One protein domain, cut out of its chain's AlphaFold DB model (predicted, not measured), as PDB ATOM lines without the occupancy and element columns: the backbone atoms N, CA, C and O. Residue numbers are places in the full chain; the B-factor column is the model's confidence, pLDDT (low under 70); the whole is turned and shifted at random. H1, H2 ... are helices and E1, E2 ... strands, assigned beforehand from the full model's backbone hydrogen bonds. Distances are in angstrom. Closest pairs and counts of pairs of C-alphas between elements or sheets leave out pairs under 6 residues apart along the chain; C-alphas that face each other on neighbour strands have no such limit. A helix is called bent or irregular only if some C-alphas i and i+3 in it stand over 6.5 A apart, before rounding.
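This is residues 14 to 26 and 41 to 197 of the 204 residues of an uncharacterized protein of Pisolithus tinctorius Marx 270 (UniProt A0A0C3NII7). The model is a rod of two unlike ends: a strongly twisted five-stranded sheet makes one end, and a cluster of helices, H2b, H3 and H4 with the short H5 near them, makes the other. The bent helix H2 joins the two, running nearly straight from its arm H2a, which packs on the sheet at E4 and E3, into its arm H2b among the helices, while H1 packs on the sheet mainly at E2 and E1. The printed part has 170 residues, with five named helices and five named strands in the order E1 E2 H1 E3 E4 H2 H3 H4 H5 E5; the class is mixed, helices and strands. The sheet runs E2 E1 E5 E3 E4 and is mixed, with E1 and E5 parallel. The whole is compact, with a radius of gyration of the C-alphas of 17.8 A, and spans 62 by 30 by 28 A.

Start with E1, residues 14 to 26, and beside it E2, residues 41 to 51, an edge strand antiparallel to it at 152 degrees; look at N 18 and O 46, 2.8 A apart. On the other side of E1 is E5, residues 191 to 197, parallel at 22 degrees, with N 19 and O 193 at 2.7 A. Next comes E3, residues 83 to 86, antiparallel to E5 at 163 degrees, with N 86 and O 192 at 2.8 A. E3 forms a hairpin with E4, residues 99 to 101, the other edge strand, with N 85 and O 99 at 2.8 A. H1, residues 59 to 68, is on the sheet; its closest C-alphas to E2 are those of Phe 60 and Ile 50, 7.1 A apart. E2, H1 and E3 form a split strand-helix-strand unit, two strands running the same way with a helix between them in the chain and E1 and E5 between them in the sheet; its crossover is right-handed. H2, residues 104 to 126, was assigned by its hydrogen bonds as one helix but is bent, with C-alphas 111 and 114 6.9 A apart; its arms H2a, residues 104 to 111, and H2b, residues 114 to 126, stand at a shallow tilt of 25 degrees. H2a is on the sheet at a height over the sheet of 7.7 A, over E3 and along the strands at 18 degrees on the local plane. H1 and H2a are on one face of the sheet and make two layers with it, one of helices and one of strands. H2b forms a helical hairpin with H3, residues 133 to 141, touching it with residues 116 to 121 alone, at a shallow tilt of 29 degrees, opposite ways; the closest C-alphas, of Leu 120 and Ser 133, are 6.5 A apart. H2b also touches H4, residues 164 to 179, with residues 119 to 123 alone, at a steep tilt of 65 degrees, opposite ways; the closest C-alphas, of Thr 123 and Gly 173, are 6.7 A apart. H5, residues 181 to 185, is close to H4 but not clearly touching, with the C-alphas of Trp 177 and Ala 183 6.1 A apart. Every O i to N i+4 pair is within hydrogen-bond range in H1, H2a, H2b and H5, against 3 of 5 in H3 and 11 of 12 in H4.

Find C-alpha 14 at (48.915, 113.068, 0.355); from there E1 runs 36.0 A to C-alpha 26. E2 runs 29.6 A and bends by 57 degrees at residue 47. H1 is 14.3 A long, E3 9.9 A and E4 6.2 A. H2a measures 10.5 A and H2b 18.0 A, ending at C-alpha 126 (38.678, 107.336, -19.086). H3, 13.6 A, is only just irregular: C-alphas 134 and 137 are 6.8 A apart. H4 runs 23.2 A and H5 6.3 A. E5 runs 19.7 A to C-alpha 197 at (41.336, 120.095, 21.328).

The two C-alphas farthest apart, of Ile 26 and Thr 164, are 62.6 A apart. Residues 27 to 40 are not printed, and C-alphas 26 and 41 stand 10.1 A apart across the cut. The links from H1 to E3, E3 to E4 and H3 to H4 are long. The mean pLDDT of the printed part is 71.5; 54 residues are under 70, among them residues 87 to 97 and 180 to 197.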
ATOM      1  N   HIS A  14      50.226 112.483   0.647       67.00
ATOM      2  CA  HIS A  14      48.915 113.068   0.355       67.00
ATOM      3  C   HIS A  14      48.813 114.487   0.926       67.00
ATOM      4  O   HIS A  14      49.357 114.767   1.997       67.00
ATOM      5  N   ALA A  15      48.114 115.385   0.220       68.88
ATOM      6  CA  ALA A  15      47.824 116.728   0.716       68.88
ATOM      7  C   ALA A  15      46.457 116.774   1.410       68.88
ATOM      8  O   ALA A  15      45.447 116.364   0.839       68.88
ATOM      9  N   PHE A  16      46.422 117.329   2.618       72.56
ATOM     10  CA  PHE A  16      45.199 117.559   3.383       72.56
ATOM     11  C   PHE A  16      45.074 119.031   3.749       72.56
ATOM     12  O   PHE A  16      46.055 119.667   4.140       72.56
ATOM     13  N   ALA A  17      43.853 119.552   3.689       77.94
ATOM     14  CA  ALA A  17      43.500 120.815   4.308       77.94
ATOM     15  C   ALA A  17      42.968 120.528   5.714       77.94
ATOM     16  O   ALA A  17      41.929 119.899   5.886       77.94
ATOM     17  N   VAL A  18      43.669 120.979   6.745       77.44
ATOM     18  CA  VAL A  18      43.308 120.693   8.134       77.44
ATOM     19  C   VAL A  18      42.841 121.949   8.833       77.44
ATOM     20  O   VAL A  18      43.539 122.954   8.895       77.44
ATOM     21  N   VAL A  19      41.637 121.878   9.374       77.00
ATOM     22  CA  VAL A  19      40.999 122.864  10.231       77.00
ATOM     23  C   VAL A  19      41.111 122.371  11.672       77.00
ATOM     24  O   VAL A  19      40.494 121.390  12.073       77.00
ATOM     25  N   LEU A  20      41.895 123.068  12.484       76.38
ATOM     26  CA  LEU A  20      42.043 122.766  13.902       76.38
ATOM     27  C   LEU A  20      41.261 123.781  14.735       76.38
ATOM     28  O   LEU A  20      41.538 124.983  14.681       76.38
ATOM     29  N   ALA A  21      40.297 123.291  15.510       73.25
ATOM     30  CA  ALA A  21      39.583 124.046  16.524       73.25
ATOM     31  C   ALA A  21      40.219 123.798  17.898       73.25
ATOM     32  O   ALA A  21      40.265 122.672  18.392       73.25
ATOM     33  N   VAL A  22      40.699 124.860  18.536       66.75
ATOM     34  CA  VAL A  22      41.248 124.800  19.892       66.75
ATOM     35  C   VAL A  22      40.322 125.538  20.838       66.75
ATOM     36  O   VAL A  22      40.012 126.717  20.632       66.75
ATOM     37  N   TYR A  23      39.893 124.823  21.871       66.81
ATOM     38  CA  TYR A  23      39.080 125.341  22.953       66.81
ATOM     39  C   TYR A  23      39.998 125.660  24.129       66.81
ATOM     40  O   TYR A  23      40.721 124.805  24.644       66.81
ATOM     41  N   SER A  24      40.010 126.934  24.514       62.03
ATOM     42  CA  SER A  24      40.798 127.435  25.637       62.03
ATOM     43  C   SER A  24      39.866 127.999  26.699       62.03
ATOM     44  O   SER A  24      38.931 128.748  26.401       62.03
ATOM     45  N   THR A  25      40.118 127.646  27.956       55.88
ATOM     46  CA  THR A  25      39.410 128.243  29.086       55.88
ATOM     47  C   THR A  25      40.116 129.539  29.467       55.88
ATOM     48  O   THR A  25      41.247 129.550  29.951       55.88
ATOM     49  N   ILE A  26      39.467 130.681  29.231       54.59
ATOM     50  CA  ILE A  26      40.032 131.971  29.624       54.59
ATOM     51  C   ILE A  26      39.655 132.206  31.088       54.59
ATOM     52  O   ILE A  26      38.546 132.650  31.396       54.59
ATOM     53  N   LYS A  41      36.889 129.817  21.616       73.56
ATOM     54  CA  LYS A  41      37.148 128.964  20.448       73.56
ATOM     55  C   LYS A  41      38.038 129.698  19.447       73.56
ATOM     56  O   LYS A  41      37.667 130.757  18.945       73.56
ATOM     57  N   SER A  42      39.186 129.114  19.123       64.62
ATOM     58  CA  SER A  42      40.035 129.547  18.010       64.62
ATOM     59  C   SER A  42      40.013 128.484  16.918       64.62
ATOM     60  O   SER A  42      40.137 127.302  17.219       64.62
ATOM     61  N   VAL A  43      39.849 128.887  15.657       72.81
ATOM     62  CA  VAL A  43      39.881 127.977  14.502       72.81
ATOM     63  C   VAL A  43      41.004 128.417  13.574       72.81
ATOM     64  O   VAL A  43      41.058 129.581  13.180       72.81
ATOM     65  N   LYS A  44      41.913 127.499  13.235       74.62
ATOM     66  CA  LYS A  44      43.017 127.743  12.297       74.62
ATOM     67  C   LYS A  44      43.036 126.666  11.228       74.62
ATOM     68  O   LYS A  44      42.983 125.488  11.557       74.62
ATOM     69  N   MET A  45      43.174 127.070   9.970       77.62
ATOM     70  CA  MET A  45      43.311 126.164   8.832       77.62
ATOM     71  C   MET A  45      44.770 126.125   8.363       77.62
ATOM     72  O   MET A  45      45.407 127.175   8.262       77.62
ATOM     73  N   LYS A  46      45.310 124.934   8.095       75.94
ATOM     74  CA  LYS A  46      46.628 124.725   7.489       75.94
ATOM     75  C   LYS A  46      46.587 123.571   6.503       75.94
ATOM     76  O   LYS A  46      45.934 122.565   6.744       75.94
ATOM     77  N   GLU A  47      47.349 123.695   5.429       76.50
ATOM     78  CA  GLU A  47      47.615 122.573   4.535       76.50
ATOM     79  C   GLU A  47      48.815 121.766   5.032       76.50
ATOM     80  O   GLU A  47      49.828 122.324   5.476       76.50
ATOM     81  N   ILE A  48      48.702 120.443   4.956       77.81
ATOM     82  CA  ILE A  48      49.757 119.509   5.347       77.81
ATOM     83  C   ILE A  48      49.957 118.455   4.262       77.81
ATOM     84  O   ILE A  48      49.009 118.026   3.609       77.81
ATOM     85  N   LEU A  49      51.207 118.036   4.094       77.06
ATOM     86  CA  LEU A  49      51.607 116.958   3.197       77.06
ATOM     87  C   LEU A  49      52.123 115.809   4.058       77.06
ATOM     88  O   LEU A  49      53.143 115.970   4.729       77.06
ATOM     89  N   ILE A  50      51.411 114.684   4.071       75.00
ATOM     90  CA  ILE A  50      51.765 113.501   4.861       75.00
ATOM     91  C   ILE A  50      51.540 112.259   4.005       75.00
ATOM     92  O   ILE A  50      50.486 112.103   3.398       75.00
ATOM     93  N   VAL A  51      52.521 111.359   3.969       75.00
ATOM     94  CA  VAL A  51      52.313 109.992   3.470       75.00
ATOM     95  C   VAL A  51      51.364 109.304   4.427       75.00
ATOM     96  O   VAL A  51      51.707 109.201   5.594       75.00
ATOM     97  N   VAL A  52      50.201 108.853   3.971       71.62
ATOM     98  CA  VAL A  52      49.252 108.088   4.791       71.62
ATOM     99  C   VAL A  52      49.400 106.605   4.466       71.62
ATOM    100  O   VAL A  52      49.480 106.244   3.293       71.62
ATOM    101  N   ASN A  53      49.491 105.761   5.495       72.69
ATOM    102  CA  ASN A  53      49.559 104.310   5.363       72.69
ATOM    103  C   ASN A  53      48.932 103.613   6.575       72.69
ATOM    104  O   ASN A  53      48.772 104.195   7.642       72.69
ATOM    105  N   ASP A  54      48.638 102.334   6.426       69.00
ATOM    106  CA  ASP A  54      47.945 101.548   7.442       69.00
ATOM    107  C   ASP A  54      48.692 101.520   8.794       69.00
ATOM    108  O   ASP A  54      48.081 101.391   9.846       69.00
ATOM    109  N   GLY A  55      50.013 101.706   8.810       75.00
ATOM    110  CA  GLY A  55      50.832 101.664  10.025       75.00
ATOM    111  C   GLY A  55      51.148 103.023  10.656       75.00
ATOM    112  O   GLY A  55      51.979 103.083  11.567       75.00
ATOM    113  N   ASN A  56      50.582 104.134  10.169       81.94
ATOM    114  CA  ASN A  56      51.012 105.468  10.595       81.94
ATOM    115  C   ASN A  56      49.946 106.333  11.273       81.94
ATOM    116  O   ASN A  56      50.162 107.546  11.413       81.94
ATOM    117  N   TYR A  57      48.909 105.696  11.830       80.31
ATOM    118  CA  TYR A  57      47.866 106.358  12.618       80.31
ATOM    119  C   TYR A  57      48.421 107.345  13.640       80.31
ATOM    120  O   TYR A  57      47.914 108.444  13.717       80.31
ATOM    121  N   ILE A  58      49.480 107.030  14.396       80.25
ATOM    122  CA  ILE A  58      50.020 107.951  15.417       80.25
ATOM    123  C   ILE A  58      50.839 109.098  14.807       80.25
ATOM    124  O   ILE A  58      50.832 110.223  15.318       80.25
ATOM    125  N   LYS A  59      51.552 108.846  13.701       83.00
ATOM    126  CA  LYS A  59      52.389 109.862  13.034       83.00
ATOM    127  C   LYS A  59      51.532 110.947  12.379       83.00
ATOM    128  O   LYS A  59      51.933 112.111  12.335       83.00
ATOM    129  N   PHE A  60      50.348 110.582  11.902       82.94
ATOM    130  CA  PHE A  60      49.426 111.477  11.213       82.94
ATOM    131  C   PHE A  60      48.868 112.635  12.083       82.94
ATOM    132  O   PHE A  60      49.173 113.791  11.797       82.94
ATOM    133  N   PRO A  61      48.146 112.408  13.196       80.00
ATOM    134  CA  PRO A  61      47.664 113.462  14.080       80.00
ATOM    135  C   PRO A  61      48.816 114.173  14.789       80.00
ATOM    136  O   PRO A  61      48.717 115.367  15.049       80.00
ATOM    137  N   LYS A  62      49.951 113.501  15.037       82.88
ATOM    138  CA  LYS A  62      51.142 114.177  15.570       82.88
ATOM    139  C   LYS A  62      51.661 115.250  14.607       82.88
ATOM    140  O   LYS A  62      51.906 116.377  15.025       82.88
ATOM    141  N   SER A  63      51.772 114.931  13.319       83.00
ATOM    142  CA  SER A  63      52.226 115.896  12.310       83.00
ATOM    143  C   SER A  63      51.208 117.012  12.047       83.00
ATOM    144  O   SER A  63      51.620 118.145  11.792       83.00
ATOM    145  N   ILE A  64      49.901 116.753  12.201       83.94
ATOM    146  CA  ILE A  64      48.875 117.809  12.270       83.94
ATOM    147  C   ILE A  64      49.193 118.773  13.423       83.94
ATOM    148  O   ILE A  64      49.344 119.976  13.209       83.94
ATOM    149  N   LEU A  65      49.344 118.261  14.643       82.69
ATOM    150  CA  LEU A  65      49.569 119.085  15.833       82.69
ATOM    151  C   LEU A  65      50.860 119.906  15.730       82.69
ATOM    152  O   LEU A  65      50.829 121.120  15.941       82.69
ATOM    153  N   GLU A  66      51.965 119.287  15.311       83.50
ATOM    154  CA  GLU A  66      53.240 119.970  15.057       83.50
ATOM    155  C   GLU A  66      53.078 121.096  14.027       83.50
ATOM    156  O   GLU A  66      53.509 122.227  14.258       83.50
ATOM    157  N   LYS A  67      52.372 120.839  12.914       84.19
ATOM    158  CA  LYS A  67      52.100 121.866  11.898       84.19
ATOM    159  C   LYS A  67      51.317 123.042  12.456       84.19
ATOM    160  O   LYS A  67      51.550 124.170  12.018       84.19
ATOM    161  N   HIS A  68      50.418 122.826  13.408       81.00
ATOM    162  CA  HIS A  68      49.652 123.892  14.051       81.00
ATOM    163  C   HIS A  68      50.370 124.560  15.240       81.00
ATOM    164  O   HIS A  68      49.856 125.558  15.748       81.00
ATOM    165  N   GLY A  69      51.573 124.104  15.612       80.62
ATOM    166  CA  GLY A  69      52.356 124.641  16.733       80.62
ATOM    167  C   GLY A  69      51.941 124.081  18.096       80.62
ATOM    168  O   GLY A  69      52.079 124.762  19.106       80.62
ATOM    169  N   TYR A  70      51.386 122.868  18.110       79.38
ATOM    170  CA  TYR A  70      50.906 122.148  19.291       79.38
ATOM    171  C   TYR A  70      51.744 120.882  19.549       79.38
ATOM    172  O   TYR A  70      51.216 119.805  19.813       79.38
ATOM    173  N   ASP A  71      53.063 121.021  19.488       77.56
ATOM    174  CA  ASP A  71      54.070 119.979  19.750       77.56
ATOM    175  C   ASP A  71      54.028 119.404  21.178       77.56
ATOM    176  O   ASP A  71      54.404 118.255  21.405       77.56
ATOM    177  N   ASN A  72      53.499 120.170  22.135       71.69
ATOM    178  CA  ASN A  72      53.343 119.757  23.533       71.69
ATOM    179  C   ASN A  72      52.256 118.686  23.764       71.69
ATOM    180  O   ASN A  72      52.138 118.149  24.867       71.69
ATOM    181  N   TYR A  73      51.435 118.373  22.757       71.81
ATOM    182  CA  TYR A  73      50.387 117.363  22.879       71.81
ATOM    183  C   TYR A  73      50.926 115.967  22.591       71.81
ATOM    184  O   TYR A  73      51.475 115.676  21.528       71.81
ATOM    185  N   ARG A  74      50.719 115.063  23.550       69.69
ATOM    186  CA  ARG A  74      51.176 113.680  23.448       69.69
ATOM    187  C   ARG A  74      50.102 112.808  22.796       69.69
ATOM    188  O   ARG A  74      49.125 112.439  23.445       69.69
ATOM    189  N   VAL A  75      50.308 112.465  21.524       69.81
ATOM    190  CA  VAL A  75      49.511 111.458  20.804       69.81
ATOM    191  C   VAL A  75      49.944 110.060  21.237       69.81
ATOM    192  O   VAL A  75      51.134 109.745  21.226       69.81
ATOM    193  N   SER A  76      48.985 109.222  21.630       68.50
ATOM    194  CA  SER A  76      49.207 107.811  21.964       68.50
ATOM    195  C   SER A  76      47.967 106.993  21.618       68.50
ATOM    196  O   SER A  76      46.875 107.548  21.643       68.50
ATOM    197  N   GLU A  77      48.111 105.686  21.398       59.97
ATOM    198  CA  GLU A  77      46.988 104.764  21.126       59.97
ATOM    199  C   GLU A  77      45.893 104.806  22.204       59.97
ATOM    200  O   GLU A  77      44.719 104.634  21.915       59.97
ATOM    201  N   LYS A  78      46.258 105.091  23.461       59.69
ATOM    202  CA  LYS A  78      45.307 105.188  24.585       59.69
ATOM    203  C   LYS A  78      44.595 106.541  24.674       59.69
ATOM    204  O   LYS A  78      43.712 106.716  25.506       59.69
ATOM    205  N   LYS A  79      45.026 107.518  23.874       63.31
ATOM    206  CA  LYS A  79      44.504 108.886  23.844       63.31
ATOM    207  C   LYS A  79      44.225 109.249  22.391       63.31
ATOM    208  O   LYS A  79      44.944 110.050  21.792       63.31
ATOM    209  N   CYS A  80      43.220 108.583  21.828       54.59
ATOM    210  CA  CYS A  80      42.744 108.851  20.482       54.59
ATOM    211  C   CYS A  80      42.222 110.283  20.406       54.59
ATOM    212  O   CYS A  80      41.462 110.738  21.263       54.59
ATOM    213  N   TYR A  81      42.661 111.005  19.383       64.88
ATOM    214  CA  TYR A  81      42.123 112.319  19.081       64.88
ATOM    215  C   TYR A  81      41.062 112.132  18.011       64.88
ATOM    216  O   TYR A  81      41.402 111.775  16.890       64.88
ATOM    217  N   LEU A  82      39.802 112.379  18.363       70.06
ATOM    218  CA  LEU A  82      38.695 112.375  17.414       70.06
ATOM    219  C   LEU A  82      38.901 113.493  16.383       70.06
ATOM    220  O   LEU A  82      39.086 114.663  16.745       70.06
ATOM    221  N   PHE A  83      38.839 113.150  15.101       77.19
ATOM    222  CA  PHE A  83      38.794 114.134  14.025       77.19
ATOM    223  C   PHE A  83      37.806 113.729  12.939       77.19
ATOM    224  O   PHE A  83      37.585 112.555  12.675       77.19
ATOM    225  N   LYS A  84      37.216 114.736  12.294       80.19
ATOM    226  CA  LYS A  84      36.310 114.549  11.163       80.19
ATOM    227  C   LYS A  84      37.074 114.636   9.861       80.19
ATOM    228  O   LYS A  84      37.675 115.674   9.605       80.19
ATOM    229  N   PHE A  85      37.014 113.604   9.034       77.69
ATOM    230  CA  PHE A  85      37.549 113.592   7.677       77.69
ATOM    231  C   PHE A  85      36.450 113.822   6.655       77.69
ATOM    232  O   PHE A  85      35.438 113.136   6.665       77.69
ATOM    233  N   VAL A  86      36.662 114.759   5.738       73.38
ATOM    234  CA  VAL A  86      35.772 115.004   4.605       73.38
ATOM    235  C   VAL A  86      36.517 114.630   3.322       73.38
ATOM    236  O   VAL A  86      37.464 115.337   2.957       73.38
ATOM    237  N   PRO A  87      36.113 113.546   2.633       67.19
ATOM    238  CA  PRO A  87      36.695 113.164   1.355       67.19
ATOM    239  C   PRO A  87      36.520 114.266   0.297       67.19
ATOM    240  O   PRO A  87      35.547 115.026   0.356       67.19
ATOM    241  N   PRO A  88      37.410 114.340  -0.707       60.03
ATOM    242  CA  PRO A  88      37.238 115.249  -1.834       60.03
ATOM    243  C   PRO A  88      35.945 114.905  -2.583       60.03
ATOM    244  O   PRO A  88      35.800 113.797  -3.091       60.03
ATOM    245  N   GLN A  89      34.999 115.842  -2.646       54.88
ATOM    246  CA  GLN A  89      33.723 115.604  -3.322       54.88
ATOM    247  C   GLN A  89      33.894 115.682  -4.839       54.88
ATOM    248  O   GLN A  89      34.462 116.641  -5.371       54.88
ATOM    249  N   THR A  90      33.353 114.693  -5.548       47.97
ATOM    250  CA  THR A  90      33.105 114.813  -6.986       47.97
ATOM    251  C   THR A  90      31.740 115.465  -7.219       47.97
ATOM    252  O   THR A  90      30.855 115.426  -6.365       47.97
ATOM    253  N   LYS A  91      31.558 116.105  -8.381       44.34
ATOM    254  CA  LYS A  91      30.371 116.922  -8.715       44.34
ATOM    255  C   LYS A  91      29.024 116.171  -8.644       44.34
ATOM    256  O   LYS A  91      27.989 116.816  -8.767       44.34
ATOM    257  N   SER A  92      29.025 114.846  -8.481       43.56
ATOM    258  CA  SER A  92      27.835 113.991  -8.398       43.56
ATOM    259  C   SER A  92      27.376 113.663  -6.967       43.56
ATOM    260  O   SER A  92      26.280 113.130  -6.807       43.56
ATOM    261  N   GLN A  93      28.148 113.978  -5.917       49.22
ATOM    262  CA  GLN A  93      27.795 113.624  -4.532       49.22
ATOM    263  C   GLN A  93      27.057 114.765  -3.809       49.22
ATOM    264  O   GLN A  93      27.629 115.801  -3.487       49.22
ATOM    265  N   GLY A  94      25.763 114.555  -3.537       42.56
ATOM    266  CA  GLY A  94      24.869 115.509  -2.860       42.56
ATOM    267  C   GLY A  94      24.848 115.440  -1.326       42.56
ATOM    268  O   GLY A  94      24.069 116.158  -0.706       42.56
ATOM    269  N   ALA A  95      25.675 114.600  -0.695       46.59
ATOM    270  CA  ALA A  95      25.770 114.492   0.761       46.59
ATOM    271  C   ALA A  95      27.231 114.573   1.225       46.59
ATOM    272  O   ALA A  95      28.134 113.996   0.623       46.59
ATOM    273  N   SER A  96      27.461 115.303   2.316       55.09
ATOM    274  CA  SER A  96      28.759 115.380   2.984       55.09
ATOM    275  C   SER A  96      29.112 114.014   3.592       55.09
ATOM    276  O   SER A  96      28.658 113.710   4.693       55.09
ATOM    277  N   ASN A  97      29.951 113.224   2.913       64.62
ATOM    278  CA  ASN A  97      30.500 111.940   3.389       64.62
ATOM    279  C   ASN A  97      31.564 112.115   4.493       64.62
ATOM    280  O   ASN A  97      32.626 111.494   4.448       64.62
ATOM    281  N   ALA A  98      31.314 113.005   5.453       72.44
ATOM    282  CA  ALA A  98      32.215 113.224   6.573       72.44
ATOM    283  C   ALA A  98      32.272 111.963   7.450       72.44
ATOM    284  O   ALA A  98      31.230 111.415   7.799       72.44
ATOM    285  N   MET A  99      33.476 111.526   7.805       76.00
ATOM    286  CA  MET A  99      33.732 110.386   8.681       76.00
ATOM    287  C   MET A  99      34.304 110.870  10.002       76.00
ATOM    288  O   MET A  99      35.228 111.683  10.006       76.00
ATOM    289  N   ASP A 100      33.766 110.365  11.103       81.25
ATOM    290  CA  ASP A 100      34.394 110.476  12.413       81.25
ATOM    291  C   ASP A 100      35.502 109.420  12.500       81.25
ATOM    292  O   ASP A 100      35.270 108.262  12.177       81.25
ATOM    293  N   ILE A 101      36.715 109.841  12.855       79.62
ATOM    294  CA  ILE A 101      37.873 108.958  13.014       79.62
ATOM    295  C   ILE A 101      38.294 109.034  14.471       79.62
ATOM    296  O   ILE A 101      38.934 110.007  14.890       79.62
ATOM    297  N   ASP A 102      37.898 108.029  15.246       79.75
ATOM    298  CA  ASP A 102      38.235 107.913  16.668       79.75
ATOM    299  C   ASP A 102      39.082 106.683  17.003       79.75
ATOM    300  O   ASP A 102      39.627 106.593  18.107       79.75
ATOM    301  N   ASN A 103      39.275 105.784  16.040       77.50
ATOM    302  CA  ASN A 103      40.027 104.555  16.229       77.50
ATOM    303  C   ASN A 103      40.881 104.194  14.998       77.50
ATOM    304  O   ASN A 103      40.871 104.868  13.965       77.50
ATOM    305  N   GLU A 104      41.680 103.134  15.134       75.69
ATOM    306  CA  GLU A 104      42.559 102.663  14.063       75.69
ATOM    307  C   GLU A 104      41.775 102.127  12.860       75.69
ATOM    308  O   GLU A 104      42.189 102.352  11.730       75.69
ATOM    309  N   VAL A 105      40.631 101.474  13.071       77.69
ATOM    310  CA  VAL A 105      39.791 100.930  11.993       77.69
ATOM    311  C   VAL A 105      39.240 102.058  11.119       77.69
ATOM    312  O   VAL A 105      39.388 102.002   9.899       77.69
ATOM    313  N   ASP A 106      38.713 103.124  11.722       78.69
ATOM    314  CA  ASP A 106      38.239 104.303  10.986       78.69
ATOM    315  C   ASP A 106      39.385 104.978  10.225       78.69
ATOM    316  O   ASP A 106      39.206 105.505   9.125       78.69
ATOM    317  N   TYR A 107      40.590 104.963  10.804       79.62
ATOM    318  CA  TYR A 107      41.776 105.473  10.134       79.62
ATOM    319  C   TYR A 107      42.124 104.642   8.900       79.62
ATOM    320  O   TYR A 107      42.357 105.224   7.843       79.62
ATOM    321  N   GLN A 108      42.105 103.307   9.002       77.31
ATOM    322  CA  GLN A 108      42.279 102.421   7.844       77.31
ATOM    323  C   GLN A 108      41.246 102.729   6.759       77.31
ATOM    324  O   GLN A 108      41.575 102.797   5.574       77.31
ATOM    325  N   GLU A 109      39.992 102.945   7.153       74.69
ATOM    326  CA  GLU A 109      38.923 103.295   6.223       74.69
ATOM    327  C   GLU A 109      39.184 104.660   5.559       74.69
ATOM    328  O   GLU A 109      39.068 104.784   4.338       74.69
ATOM    329  N   MET A 110      39.656 105.659   6.317       77.88
ATOM    330  CA  MET A 110      40.092 106.956   5.784       77.88
ATOM    331  C   MET A 110      41.228 106.817   4.766       77.88
ATOM    332  O   MET A 110      41.239 107.546   3.775       77.88
ATOM    333  N   VAL A 111      42.191 105.919   4.990       73.88
ATOM    334  CA  VAL A 111      43.295 105.691   4.043       73.88
ATOM    335  C   VAL A 111      42.757 105.159   2.709       73.88
ATOM    336  O   VAL A 111      43.202 105.602   1.648       73.88
ATOM    337  N   LYS A 112      41.769 104.258   2.761       71.56
ATOM    338  CA  LYS A 112      41.237 103.519   1.603       71.56
ATOM    339  C   LYS A 112      40.196 104.299   0.797       71.56
ATOM    340  O   LYS A 112      40.217 104.292  -0.436       71.56
ATOM    341  N   LYS A 113      39.300 105.021   1.472       67.75
ATOM    342  CA  LYS A 113      38.150 105.714   0.868       67.75
ATOM    343  C   LYS A 113      38.473 106.724  -0.243       67.75
ATOM    344  O   LYS A 113      37.843 106.660  -1.302       67.75
ATOM    345  N   PRO A 114      39.446 107.649  -0.094       65.06
ATOM    346  CA  PRO A 114      39.758 108.595  -1.157       65.06
ATOM    347  C   PRO A 114      40.310 107.899  -2.403       65.06
ATOM    348  O   PRO A 114      40.223 108.467  -3.490       65.06
ATOM    349  N   HIS A 115      40.864 106.685  -2.288       68.62
ATOM    350  CA  HIS A 115      41.401 105.968  -3.444       68.62
ATOM    351  C   HIS A 115      40.286 105.322  -4.264       68.62
ATOM    352  O   HIS A 115      40.302 105.447  -5.485       68.62
ATOM    353  N   LEU A 116      39.285 104.720  -3.615       74.25
ATOM    354  CA  LEU A 116      38.167 104.070  -4.302       74.25
ATOM    355  C   LEU A 116      37.286 105.071  -5.062       74.25
ATOM    356  O   LEU A 116      37.077 104.910  -6.263       74.25
ATOM    357  N   SER A 117      36.857 106.154  -4.413       73.62
ATOM    358  CA  SER A 117      36.005 107.167  -5.057       73.62
ATOM    359  C   SER A 117      36.709 107.846  -6.248       73.62
ATOM    360  O   SER A 117      36.136 108.023  -7.328       73.62
ATOM    361  N   CYS A 118      38.005 108.158  -6.100       73.44
ATOM    362  CA  CYS A 118      38.803 108.726  -7.190       73.44
ATOM    363  C   CYS A 118      38.994 107.745  -8.352       73.44
ATOM    364  O   CYS A 118      39.001 108.160  -9.514       73.44
ATOM    365  N   PHE A 119      39.164 106.461  -8.046       79.19
ATOM    366  CA  PHE A 119      39.306 105.424  -9.053       79.19
ATOM    367  C   PHE A 119      38.017 105.234  -9.864       79.19
ATOM    368  O   PHE A 119      38.070 105.205 -11.094       79.19
ATOM    369  N   LEU A 120      36.855 105.194  -9.208       80.38
ATOM    370  CA  LEU A 120      35.563 105.056  -9.888       80.38
ATOM    371  C   LEU A 120      35.306 106.245 -10.830       80.38
ATOM    372  O   LEU A 120      35.061 106.054 -12.022       80.38
ATOM    373  N   SER A 121      35.551 107.477 -10.367       75.94
ATOM    374  CA  SER A 121      35.474 108.673 -11.223       75.94
ATOM    375  C   SER A 121      36.433 108.622 -12.428       75.94
ATOM    376  O   SER A 121      36.083 109.045 -13.537       75.94
ATOM    377  N   TYR A 122      37.640 108.073 -12.250       78.69
ATOM    378  CA  TYR A 122      38.571 107.832 -13.355       78.69
ATOM    379  C   TYR A 122      38.007 106.822 -14.363       78.69
ATOM    380  O   TYR A 122      38.111 107.050 -15.569       78.69
ATOM    381  N   THR A 123      37.381 105.740 -13.898       82.00
ATOM    382  CA  THR A 123      36.834 104.700 -14.781       82.00
ATOM    383  C   THR A 123      35.653 105.190 -15.620       82.00
ATOM    384  O   THR A 123      35.586 104.877 -16.809       82.00
ATOM    385  N   GLU A 124      34.798 106.053 -15.067       81.31
ATOM    386  CA  GLU A 124      33.722 106.716 -15.817       81.31
ATOM    387  C   GLU A 124      34.262 107.606 -16.937       81.31
ATOM    388  O   GLU A 124      33.784 107.569 -18.071       81.31
ATOM    389  N   THR A 125      35.294 108.389 -16.630       76.38
ATOM    390  CA  THR A 125      35.819 109.407 -17.547       76.38
ATOM    391  C   THR A 125      36.788 108.852 -18.590       76.38
ATOM    392  O   THR A 125      36.806 109.343 -19.715       76.38
ATOM    393  N   ASN A 126      37.582 107.833 -18.245       77.44
ATOM    394  CA  ASN A 126      38.678 107.336 -19.086       77.44
ATOM    395  C   ASN A 126      38.455 105.921 -19.627       77.44
ATOM    396  O   ASN A 126      39.057 105.563 -20.635       77.44
ATOM    397  N   LEU A 127      37.622 105.110 -18.969       81.25
ATOM    398  CA  LEU A 127      37.384 103.711 -19.349       81.25
ATOM    399  C   LEU A 127      35.949 103.468 -19.830       81.25
ATOM    400  O   LEU A 127      35.614 102.343 -20.195       81.25
ATOM    401  N   SER A 128      35.121 104.520 -19.850       78.31
ATOM    402  CA  SER A 128      33.716 104.482 -20.271       78.31
ATOM    403  C   SER A 128      32.882 103.432 -19.527       78.31
ATOM    404  O   SER A 128      31.904 102.919 -20.073       78.31
ATOM    405  N   VAL A 129      33.264 103.114 -18.287       79.62
ATOM    406  CA  VAL A 129      32.464 102.275 -17.391       79.62
ATOM    407  C   VAL A 129      31.375 103.170 -16.817       79.62
ATOM    408  O   VAL A 129      31.668 104.129 -16.111       79.62
ATOM    409  N   LEU A 130      30.121 102.927 -17.183       75.38
ATOM    410  CA  LEU A 130      29.009 103.767 -16.743       75.38
ATOM    411  C   LEU A 130      28.546 103.350 -15.343       75.38
ATOM    412  O   LEU A 130      28.603 102.175 -14.997       75.38
ATOM    413  N   ASN A 131      28.028 104.310 -14.572       71.25
ATOM    414  CA  ASN A 131      27.416 104.081 -13.258       71.25
ATOM    415  C   ASN A 131      28.351 103.429 -12.225       71.25
ATOM    416  O   ASN A 131      27.905 102.668 -11.369       71.25
ATOM    417  N   THR A 132      29.644 103.747 -12.263       72.75
ATOM    418  CA  THR A 132      30.631 103.155 -11.344       72.75
ATOM    419  C   THR A 132      30.403 103.570  -9.897       72.75
ATOM    420  O   THR A 132      30.706 102.814  -8.981       72.75
ATOM    421  N   SER A 133      29.765 104.724  -9.691       68.56
ATOM    422  CA  SER A 133      29.241 105.154  -8.390       68.56
ATOM    423  C   SER A 133      28.263 104.157  -7.748       68.56
ATOM    424  O   SER A 133      28.148 104.129  -6.525       68.56
ATOM    425  N   MET A 134      27.589 103.297  -8.525       75.81
ATOM    426  CA  MET A 134      26.735 102.234  -7.971       75.81
ATOM    427  C   MET A 134      27.556 101.122  -7.309       75.81
ATOM    428  O   MET A 134      27.076 100.494  -6.371       75.81
ATOM    429  N   TYR A 135      28.794 100.917  -7.761       76.88
ATOM    430  CA  TYR A 135      29.703  99.899  -7.237       76.88
ATOM    431  C   TYR A 135      30.456 100.367  -5.991       76.88
ATOM    432  O   TYR A 135      30.999  99.535  -5.274       76.88
ATOM    433  N   GLU A 136      30.475 101.676  -5.713       78.19
ATOM    434  CA  GLU A 136      31.218 102.267  -4.591       78.19
ATOM    435  C   GLU A 136      30.845 101.600  -3.265       78.19
ATOM    436  O   GLU A 136      31.714 101.062  -2.592       78.19
ATOM    437  N   LYS A 137      29.549 101.525  -2.942       75.06
ATOM    438  CA  LYS A 137      29.080 100.929  -1.680       75.06
ATOM    439  C   LYS A 137      29.373  99.437  -1.575       75.06
ATOM    440  O   LYS A 137      29.751  98.962  -0.509       75.06
ATOM    441  N   ASP A 138      29.189  98.703  -2.668       78.06
ATOM    442  CA  ASP A 138      29.395  97.254  -2.696       78.06
ATOM    443  C   ASP A 138      30.883  96.903  -2.535       78.06
ATOM    444  O   ASP A 138      31.225  95.939  -1.848       78.06
ATOM    445  N   LEU A 139      31.765  97.714  -3.129       78.50
ATOM    446  CA  LEU A 139      33.215  97.612  -2.984       78.50
ATOM    447  C   LEU A 139      33.671  98.054  -1.583       78.50
ATOM    448  O   LEU A 139      34.457  97.343  -0.958       78.50
ATOM    449  N   GLU A 140      33.129  99.152  -1.042       75.50
ATOM    450  CA  GLU A 140      33.402  99.617   0.329       75.50
ATOM    451  C   GLU A 140      33.026  98.562   1.377       75.50
ATOM    452  O   GLU A 140      33.847  98.224   2.228       75.50
ATOM    453  N   LEU A 141      31.821  97.985   1.286       74.06
ATOM    454  CA  LEU A 141      31.322  96.974   2.230       74.06
ATOM    455  C   LEU A 141      32.194  95.715   2.286       74.06
ATOM    456  O   LEU A 141      32.193  95.006   3.289       74.06
ATOM    457  N   GLN A 142      32.927  95.431   1.212       71.94
ATOM    458  CA  GLN A 142      33.812  94.273   1.118       71.94
ATOM    459  C   GLN A 142      35.285  94.641   1.308       71.94
ATOM    460  O   GLN A 142      36.154  93.779   1.191       71.94
ATOM    461  N   GLY A 143      35.576  95.908   1.626       70.44
ATOM    462  CA  GLY A 143      36.937  96.406   1.806       70.44
ATOM    463  C   GLY A 143      37.767  96.358   0.522       70.44
ATOM    464  O   GLY A 143      38.989  96.239   0.593       70.44
ATOM    465  N   ILE A 144      37.112  96.421  -0.640       77.25
ATOM    466  CA  ILE A 144      37.735  96.310  -1.953       77.25
ATOM    467  C   ILE A 144      38.121  97.698  -2.456       77.25
ATOM    468  O   ILE A 144      37.283  98.475  -2.911       77.25
ATOM    469  N   GLY A 145      39.415  97.994  -2.409       77.00
ATOM    470  CA  GLY A 145      39.996  99.177  -3.030       77.00
ATOM    471  C   GLY A 145      40.595  98.889  -4.413       77.00
ATOM    472  O   GLY A 145      40.742  97.731  -4.817       77.00
ATOM    473  N   PRO A 146      40.972  99.940  -5.164       75.50
ATOM    474  CA  PRO A 146      41.666  99.797  -6.447       75.50
ATOM    475  C   PRO A 146      43.018  99.075  -6.333       75.50
ATOM    476  O   PRO A 146      43.488  98.496  -7.310       75.50
ATOM    477  N   ASP A 147      43.634  99.104  -5.154       71.56
ATOM    478  CA  ASP A 147      44.900  98.460  -4.813       71.56
ATOM    479  C   ASP A 147      44.837  96.931  -4.874       71.56
ATOM    480  O   ASP A 147      45.786  96.315  -5.354       71.56
ATOM    481  N   ILE A 148      43.717  96.330  -4.459       78.38
ATOM    482  CA  ILE A 148      43.521  94.871  -4.468       78.38
ATOM    483  C   ILE A 148      42.572  94.388  -5.568       78.38
ATOM    484  O   ILE A 148      42.437  93.188  -5.787       78.38
ATOM    485  N   LEU A 149      41.922  95.301  -6.296       81.75
ATOM    486  CA  LEU A 149      40.890  94.969  -7.286       81.75
ATOM    487  C   LEU A 149      41.378  94.001  -8.376       81.75
ATOM    488  O   LEU A 149      40.615  93.160  -8.843       81.75
ATOM    489  N   ALA A 150      42.650  94.098  -8.769       82.75
ATOM    490  CA  ALA A 150      43.246  93.212  -9.767       82.75
ATOM    491  C   ALA A 150      43.409  91.763  -9.267       82.75
ATOM    492  O   ALA A 150      43.328  90.837 -10.078       82.75
ATOM    493  N   ASP A 151      43.573  91.577  -7.954       80.69
ATOM    494  CA  ASP A 151      43.889  90.295  -7.314       80.69
ATOM    495  C   ASP A 151      42.640  89.513  -6.877       80.69
ATOM    496  O   ASP A 151      42.725  88.342  -6.505       80.69
ATOM    497  N   ILE A 152      41.463  90.138  -6.936       81.50
ATOM    498  CA  ILE A 152      40.201  89.512  -6.543       81.50
ATOM    499  C   ILE A 152      39.689  88.595  -7.658       81.50
ATOM    500  O   ILE A 152      39.672  88.973  -8.832       81.50
ATOM    501  N   ASP A 153      39.245  87.390  -7.290       81.06
ATOM    502  CA  ASP A 153      38.614  86.450  -8.221       81.06
ATOM    503  C   ASP A 153      37.293  87.019  -8.757       81.06
ATOM    504  O   ASP A 153      36.477  87.536  -7.996       81.06
ATOM    505  N   ASP A 154      37.043  86.854 -10.054       78.44
ATOM    506  CA  ASP A 154      35.849  87.357 -10.748       78.44
ATOM    507  C   ASP A 154      34.541  86.762 -10.176       78.44
ATOM    508  O   ASP A 154      33.448  87.238 -10.474       78.44
ATOM    509  N   LYS A 155      34.648  85.710  -9.351       74.56
ATOM    510  CA  LYS A 155      33.540  84.989  -8.706       74.56
ATOM    511  C   LYS A 155      33.157  85.509  -7.320       74.56
ATOM    512  O   LYS A 155      32.292  84.905  -6.685       74.56
ATOM    513  N   THR A 156      33.784  86.565  -6.804       75.31
ATOM    514  CA  THR A 156      33.349  87.125  -5.517       75.31
ATOM    515  C   THR A 156      31.923  87.661  -5.601       75.31
ATOM    516  O   THR A 156      31.459  88.116  -6.645       75.31
ATOM    517  N   HIS A 157      31.200  87.606  -4.482       63.31
ATOM    518  CA  HIS A 157      29.781  87.964  -4.432       63.31
ATOM    519  C   HIS A 157      29.486  89.408  -4.883       63.31
ATOM    520  O   HIS A 157      28.403  89.645  -5.410       63.31
ATOM    521  N   THR A 158      30.432  90.349  -4.739       64.94
ATOM    522  CA  THR A 158      30.359  91.703  -5.341       64.94
ATOM    523  C   THR A 158      30.425  91.653  -6.854       64.94
ATOM    524  O   THR A 158      29.633  92.273  -7.541       64.94
ATOM    525  N   LEU A 159      31.404  90.926  -7.389       64.88
ATOM    526  CA  LEU A 159      31.707  90.922  -8.814       64.88
ATOM    527  C   LEU A 159      30.623  90.187  -9.609       64.88
ATOM    528  O   LEU A 159      30.365  90.538 -10.753       64.88
ATOM    529  N   ILE A 160      29.899  89.260  -8.973       62.03
ATOM    530  CA  ILE A 160      28.724  88.600  -9.558       62.03
ATOM    531  C   ILE A 160      27.608  89.602  -9.917       62.03
ATOM    532  O   ILE A 160      26.857  89.345 -10.859       62.03
ATOM    533  N   SER A 161      27.482  90.733  -9.208       71.00
ATOM    534  CA  SER A 161      26.471  91.756  -9.527       71.00
ATOM    535  C   SER A 161      26.913  92.722 -10.632       71.00
ATOM    536  O   SER A 161      26.088  93.473 -11.158       71.00
ATOM    537  N   PHE A 162      28.192  92.704 -11.021       80.44
ATOM    538  CA  PHE A 162      28.738  93.591 -12.045       80.44
ATOM    539  C   PHE A 162      28.695  92.920 -13.417       80.44
ATOM    540  O   PHE A 162      28.747  91.696 -13.549       80.44
ATOM    541  N   SER A 163      28.635  93.720 -14.484       84.69
ATOM    542  CA  SER A 163      28.786  93.147 -15.819       84.69
ATOM    543  C   SER A 163      30.230  92.669 -16.002       84.69
ATOM    544  O   SER A 163      31.175  93.370 -15.639       84.69
ATOM    545  N   THR A 164      30.434  91.505 -16.624       81.38
ATOM    546  CA  THR A 164      31.783  90.976 -16.909       81.38
ATOM    547  C   THR A 164      32.655  91.992 -17.648       81.38
ATOM    548  O   THR A 164      33.863  92.072 -17.432       81.38
ATOM    549  N   ARG A 165      32.039  92.815 -18.505       81.75
ATOM    550  CA  ARG A 165      32.719  93.906 -19.202       81.75
ATOM    551  C   ARG A 165      33.255  94.944 -18.218       81.75
ATOM    552  O   ARG A 165      34.415  95.332 -18.348       81.75
ATOM    553  N   ASP A 166      32.444  95.396 -17.272       84.19
ATOM    554  CA  ASP A 166      32.832  96.434 -16.313       84.19
ATOM    555  C   ASP A 166      33.910  95.921 -15.362       84.19
ATOM    556  O   ASP A 166      34.891  96.619 -15.138       84.19
ATOM    557  N   ILE A 167      33.819  94.661 -14.925       84.75
ATOM    558  CA  ILE A 167      34.860  93.988 -14.130       84.75
ATOM    559  C   ILE A 167      36.213  94.038 -14.842       84.75
ATOM    560  O   ILE A 167      37.216  94.430 -14.252       84.75
ATOM    561  N   ILE A 168      36.253  93.691 -16.132       83.75
ATOM    562  CA  ILE A 168      37.499  93.704 -16.908       83.75
ATOM    563  C   ILE A 168      38.075  95.122 -17.000       83.75
ATOM    564  O   ILE A 168      39.288  95.298 -16.853       83.75
ATOM    565  N   HIS A 169      37.234  96.132 -17.243       86.38
ATOM    566  CA  HIS A 169      37.686  97.524 -17.303       86.38
ATOM    567  C   HIS A 169      38.145  98.028 -15.936       86.38
ATOM    568  O   HIS A 169      39.172  98.691 -15.866       86.38
ATOM    569  N   LEU A 170      37.449  97.671 -14.858       86.88
ATOM    570  CA  LEU A 170      37.813  98.021 -13.490       86.88
ATOM    571  C   LEU A 170      39.153  97.378 -13.100       86.88
ATOM    572  O   LEU A 170      40.073  98.087 -12.708       86.88
ATOM    573  N   LYS A 171      39.341  96.070 -13.307       88.19
ATOM    574  CA  LYS A 171      40.597  95.370 -12.970       88.19
ATOM    575  C   LYS A 171      41.793  95.880 -13.776       88.19
ATOM    576  O   LYS A 171      42.863  96.127 -13.228       88.19
ATOM    577  N   LYS A 172      41.628  96.082 -15.088       85.12
ATOM    578  CA  LYS A 172      42.693  96.667 -15.925       85.12
ATOM    579  C   LYS A 172      42.947  98.128 -15.568       85.12
ATOM    580  O   LYS A 172      44.093  98.571 -15.515       85.12
ATOM    581  N   GLY A 173      41.869  98.861 -15.332       84.50
ATOM    582  CA  GLY A 173      41.878 100.261 -14.961       84.50
ATOM    583  C   GLY A 173      42.598 100.507 -13.654       84.50
ATOM    584  O   GLY A 173      43.334 101.481 -13.567       84.50
ATOM    585  N   SER A 174      42.430  99.638 -12.659       82.31
ATOM    586  CA  SER A 174      43.018  99.830 -11.335       82.31
ATOM    587  C   SER A 174      44.539  99.735 -11.381       82.31
ATOM    588  O   SER A 174      45.220 100.615 -10.860       82.31
ATOM    589  N   LEU A 175      45.082  98.764 -12.124       79.69
ATOM    590  CA  LEU A 175      46.524  98.626 -12.329       79.69
ATOM    591  C   LEU A 175      47.119  99.842 -13.057       79.69
ATOM    592  O   LEU A 175      48.191 100.330 -12.694       79.69
ATOM    593  N   VAL A 176      46.427 100.344 -14.083       81.62
ATOM    594  CA  VAL A 176      46.857 101.527 -14.845       81.62
ATOM    595  C   VAL A 176      46.740 102.794 -14.002       81.62
ATOM    596  O   VAL A 176      47.642 103.628 -14.022       81.62
ATOM    597  N   TRP A 177      45.659 102.933 -13.240       78.31
ATOM    598  CA  TRP A 177      45.404 104.081 -12.382       78.31
ATOM    599  C   TRP A 177      46.432 104.159 -11.255       78.31
ATOM    600  O   TRP A 177      47.071 105.197 -11.097       78.31
ATOM    601  N   TRP A 178      46.692 103.045 -10.561       70.56
ATOM    602  CA  TRP A 178      47.651 102.962  -9.454       70.56
ATOM    603  C   TRP A 178      49.091 103.298  -9.877       70.56
ATOM    604  O   TRP A 178      49.848 103.946  -9.145       70.56
ATOM    605  N   ASN A 179      49.466 102.901 -11.097       70.75
ATOM    606  CA  ASN A 179      50.799 103.132 -11.657       70.75
ATOM    607  C   ASN A 179      50.899 104.414 -12.510       70.75
ATOM    608  O   ASN A 179      51.997 104.827 -12.897       70.75
ATOM    609  N   GLY A 180      49.769 105.060 -12.796       65.50
ATOM    610  CA  GLY A 180      49.651 106.143 -13.763       65.50
ATOM    611  C   GLY A 180      49.971 107.541 -13.215       65.50
ATOM    612  O   GLY A 180      50.040 107.768 -12.006       65.50
ATOM    613  N   PRO A 181      50.163 108.535 -14.101       52.62
ATOM    614  CA  PRO A 181      50.371 109.932 -13.716       52.62
ATOM    615  C   PRO A 181      49.124 110.587 -13.094       52.62
ATOM    616  O   PRO A 181      49.266 111.519 -12.308       52.62
ATOM    617  N   GLU A 182      47.920 110.086 -13.383       51.69
ATOM    618  CA  GLU A 182      46.652 110.544 -12.787       51.69
ATOM    619  C   GLU A 182      46.614 110.334 -11.261       51.69
ATOM    620  O   GLU A 182      46.237 111.258 -10.534       51.69
ATOM    621  N   ALA A 183      47.111 109.194 -10.757       54.06
ATOM    622  CA  ALA A 183      47.290 108.971  -9.317       54.06
ATOM    623  C   ALA A 183      48.270 109.976  -8.684       54.06
ATOM    624  O   ALA A 183      48.128 110.338  -7.518       54.06
ATOM    625  N   LYS A 184      49.241 110.481  -9.462       47.03
ATOM    626  CA  LYS A 184      50.215 111.494  -9.014       47.03
ATOM    627  C   LYS A 184      49.629 112.909  -8.988       47.03
ATOM    628  O   LYS A 184      50.106 113.747  -8.228       47.03
ATOM    629  N   LEU A 185      48.639 113.211  -9.833       44.00
ATOM    630  CA  LEU A 185      48.155 114.582 -10.039       44.00
ATOM    631  C   LEU A 185      47.049 114.999  -9.055       44.00
ATOM    632  O   LEU A 185      46.912 116.187  -8.766       44.00
ATOM    633  N   LYS A 186      46.269 114.042  -8.536       50.09
ATOM    634  CA  LYS A 186      45.028 114.317  -7.785       50.09
ATOM    635  C   LYS A 186      45.133 114.188  -6.261       50.09
ATOM    636  O   LYS A 186      44.185 114.543  -5.570       50.09
ATOM    637  N   GLN A 187      46.328 113.894  -5.735       44.53
ATOM    638  CA  GLN A 187      46.708 114.143  -4.329       44.53
ATOM    639  C   GLN A 187      46.555 115.617  -3.891       44.53
ATOM    640  O   GLN A 187      46.755 115.917  -2.720       44.53
ATOM    641  N   ARG A 188      46.223 116.535  -4.814       37.56
ATOM    642  CA  ARG A 188      46.016 117.973  -4.577       37.56
ATOM    643  C   ARG A 188      44.581 118.376  -4.230       37.56
ATOM    644  O   ARG A 188      44.390 119.498  -3.770       37.56
ATOM    645  N   ASN A 189      43.580 117.522  -4.448       38.44
ATOM    646  CA  ASN A 189      42.200 117.871  -4.104       38.44
ATOM    647  C   ASN A 189      42.014 117.629  -2.605       38.44
ATOM    648  O   ASN A 189      41.814 116.502  -2.169       38.44
ATOM    649  N   ALA A 190      42.204 118.691  -1.830       45.03
ATOM    650  CA  ALA A 190      42.360 118.645  -0.387       45.03
ATOM    651  C   ALA A 190      41.123 118.067   0.317       45.03
ATOM    652  O   ALA A 190      40.032 118.633   0.260       45.03
ATOM    653  N   ALA A 191      41.316 116.955   1.024       53.28
ATOM    654  CA  ALA A 191      40.366 116.510   2.030       53.28
ATOM    655  C   ALA A 191      40.391 117.481   3.217       53.28
ATOM    656  O   ALA A 191      41.466 117.947   3.609       53.28
ATOM    657  N   VAL A 192      39.216 117.786   3.774       53.62
ATOM    658  CA  VAL A 192      39.085 118.703   4.912       53.62
ATOM    659  C   VAL A 192      39.040 117.899   6.201       53.62
ATOM    660  O   VAL A 192      38.159 117.063   6.380       53.62
ATOM    661  N   LEU A 193      39.975 118.158   7.111       57.34
ATOM    662  CA  LEU A 193      40.012 117.537   8.434       57.34
ATOM    663  C   LEU A 193      39.599 118.544   9.499       57.34
ATOM    664  O   LEU A 193      40.140 119.639   9.515       57.34
ATOM    665  N   SER A 194      38.671 118.199  10.389       56.62
ATOM    666  CA  SER A 194      38.304 119.037  11.539       56.62
ATOM    667  C   SER A 194      38.649 118.340  12.849       56.62
ATOM    668  O   SER A 194      38.050 117.318  13.172       56.62
ATOM    669  N   GLN A 195      39.589 118.892  13.614       59.81
ATOM    670  CA  GLN A 195      39.995 118.362  14.922       59.81
ATOM    671  C   GLN A 195      39.632 119.356  16.036       59.81
ATOM    672  O   GLN A 195      39.774 120.565  15.848       59.81
ATOM    673  N   SER A 196      39.184 118.853  17.190       55.28
ATOM    674  CA  SER A 196      38.896 119.653  18.392       55.28
ATOM    675  C   SER A 196      39.860 119.289  19.519       55.28
ATOM    676  O   SER A 196      40.051 118.112  19.811       55.28
ATOM    677  N   ILE A 197      40.460 120.290  20.165       55.72
ATOM    678  CA  ILE A 197      41.336 120.095  21.328       55.72
ATOM    679  C   ILE A 197      40.746 120.813  22.538       55.72
ATOM    680  O   ILE A 197      40.540 122.027  22.489       55.72
TER     681      ILE A 197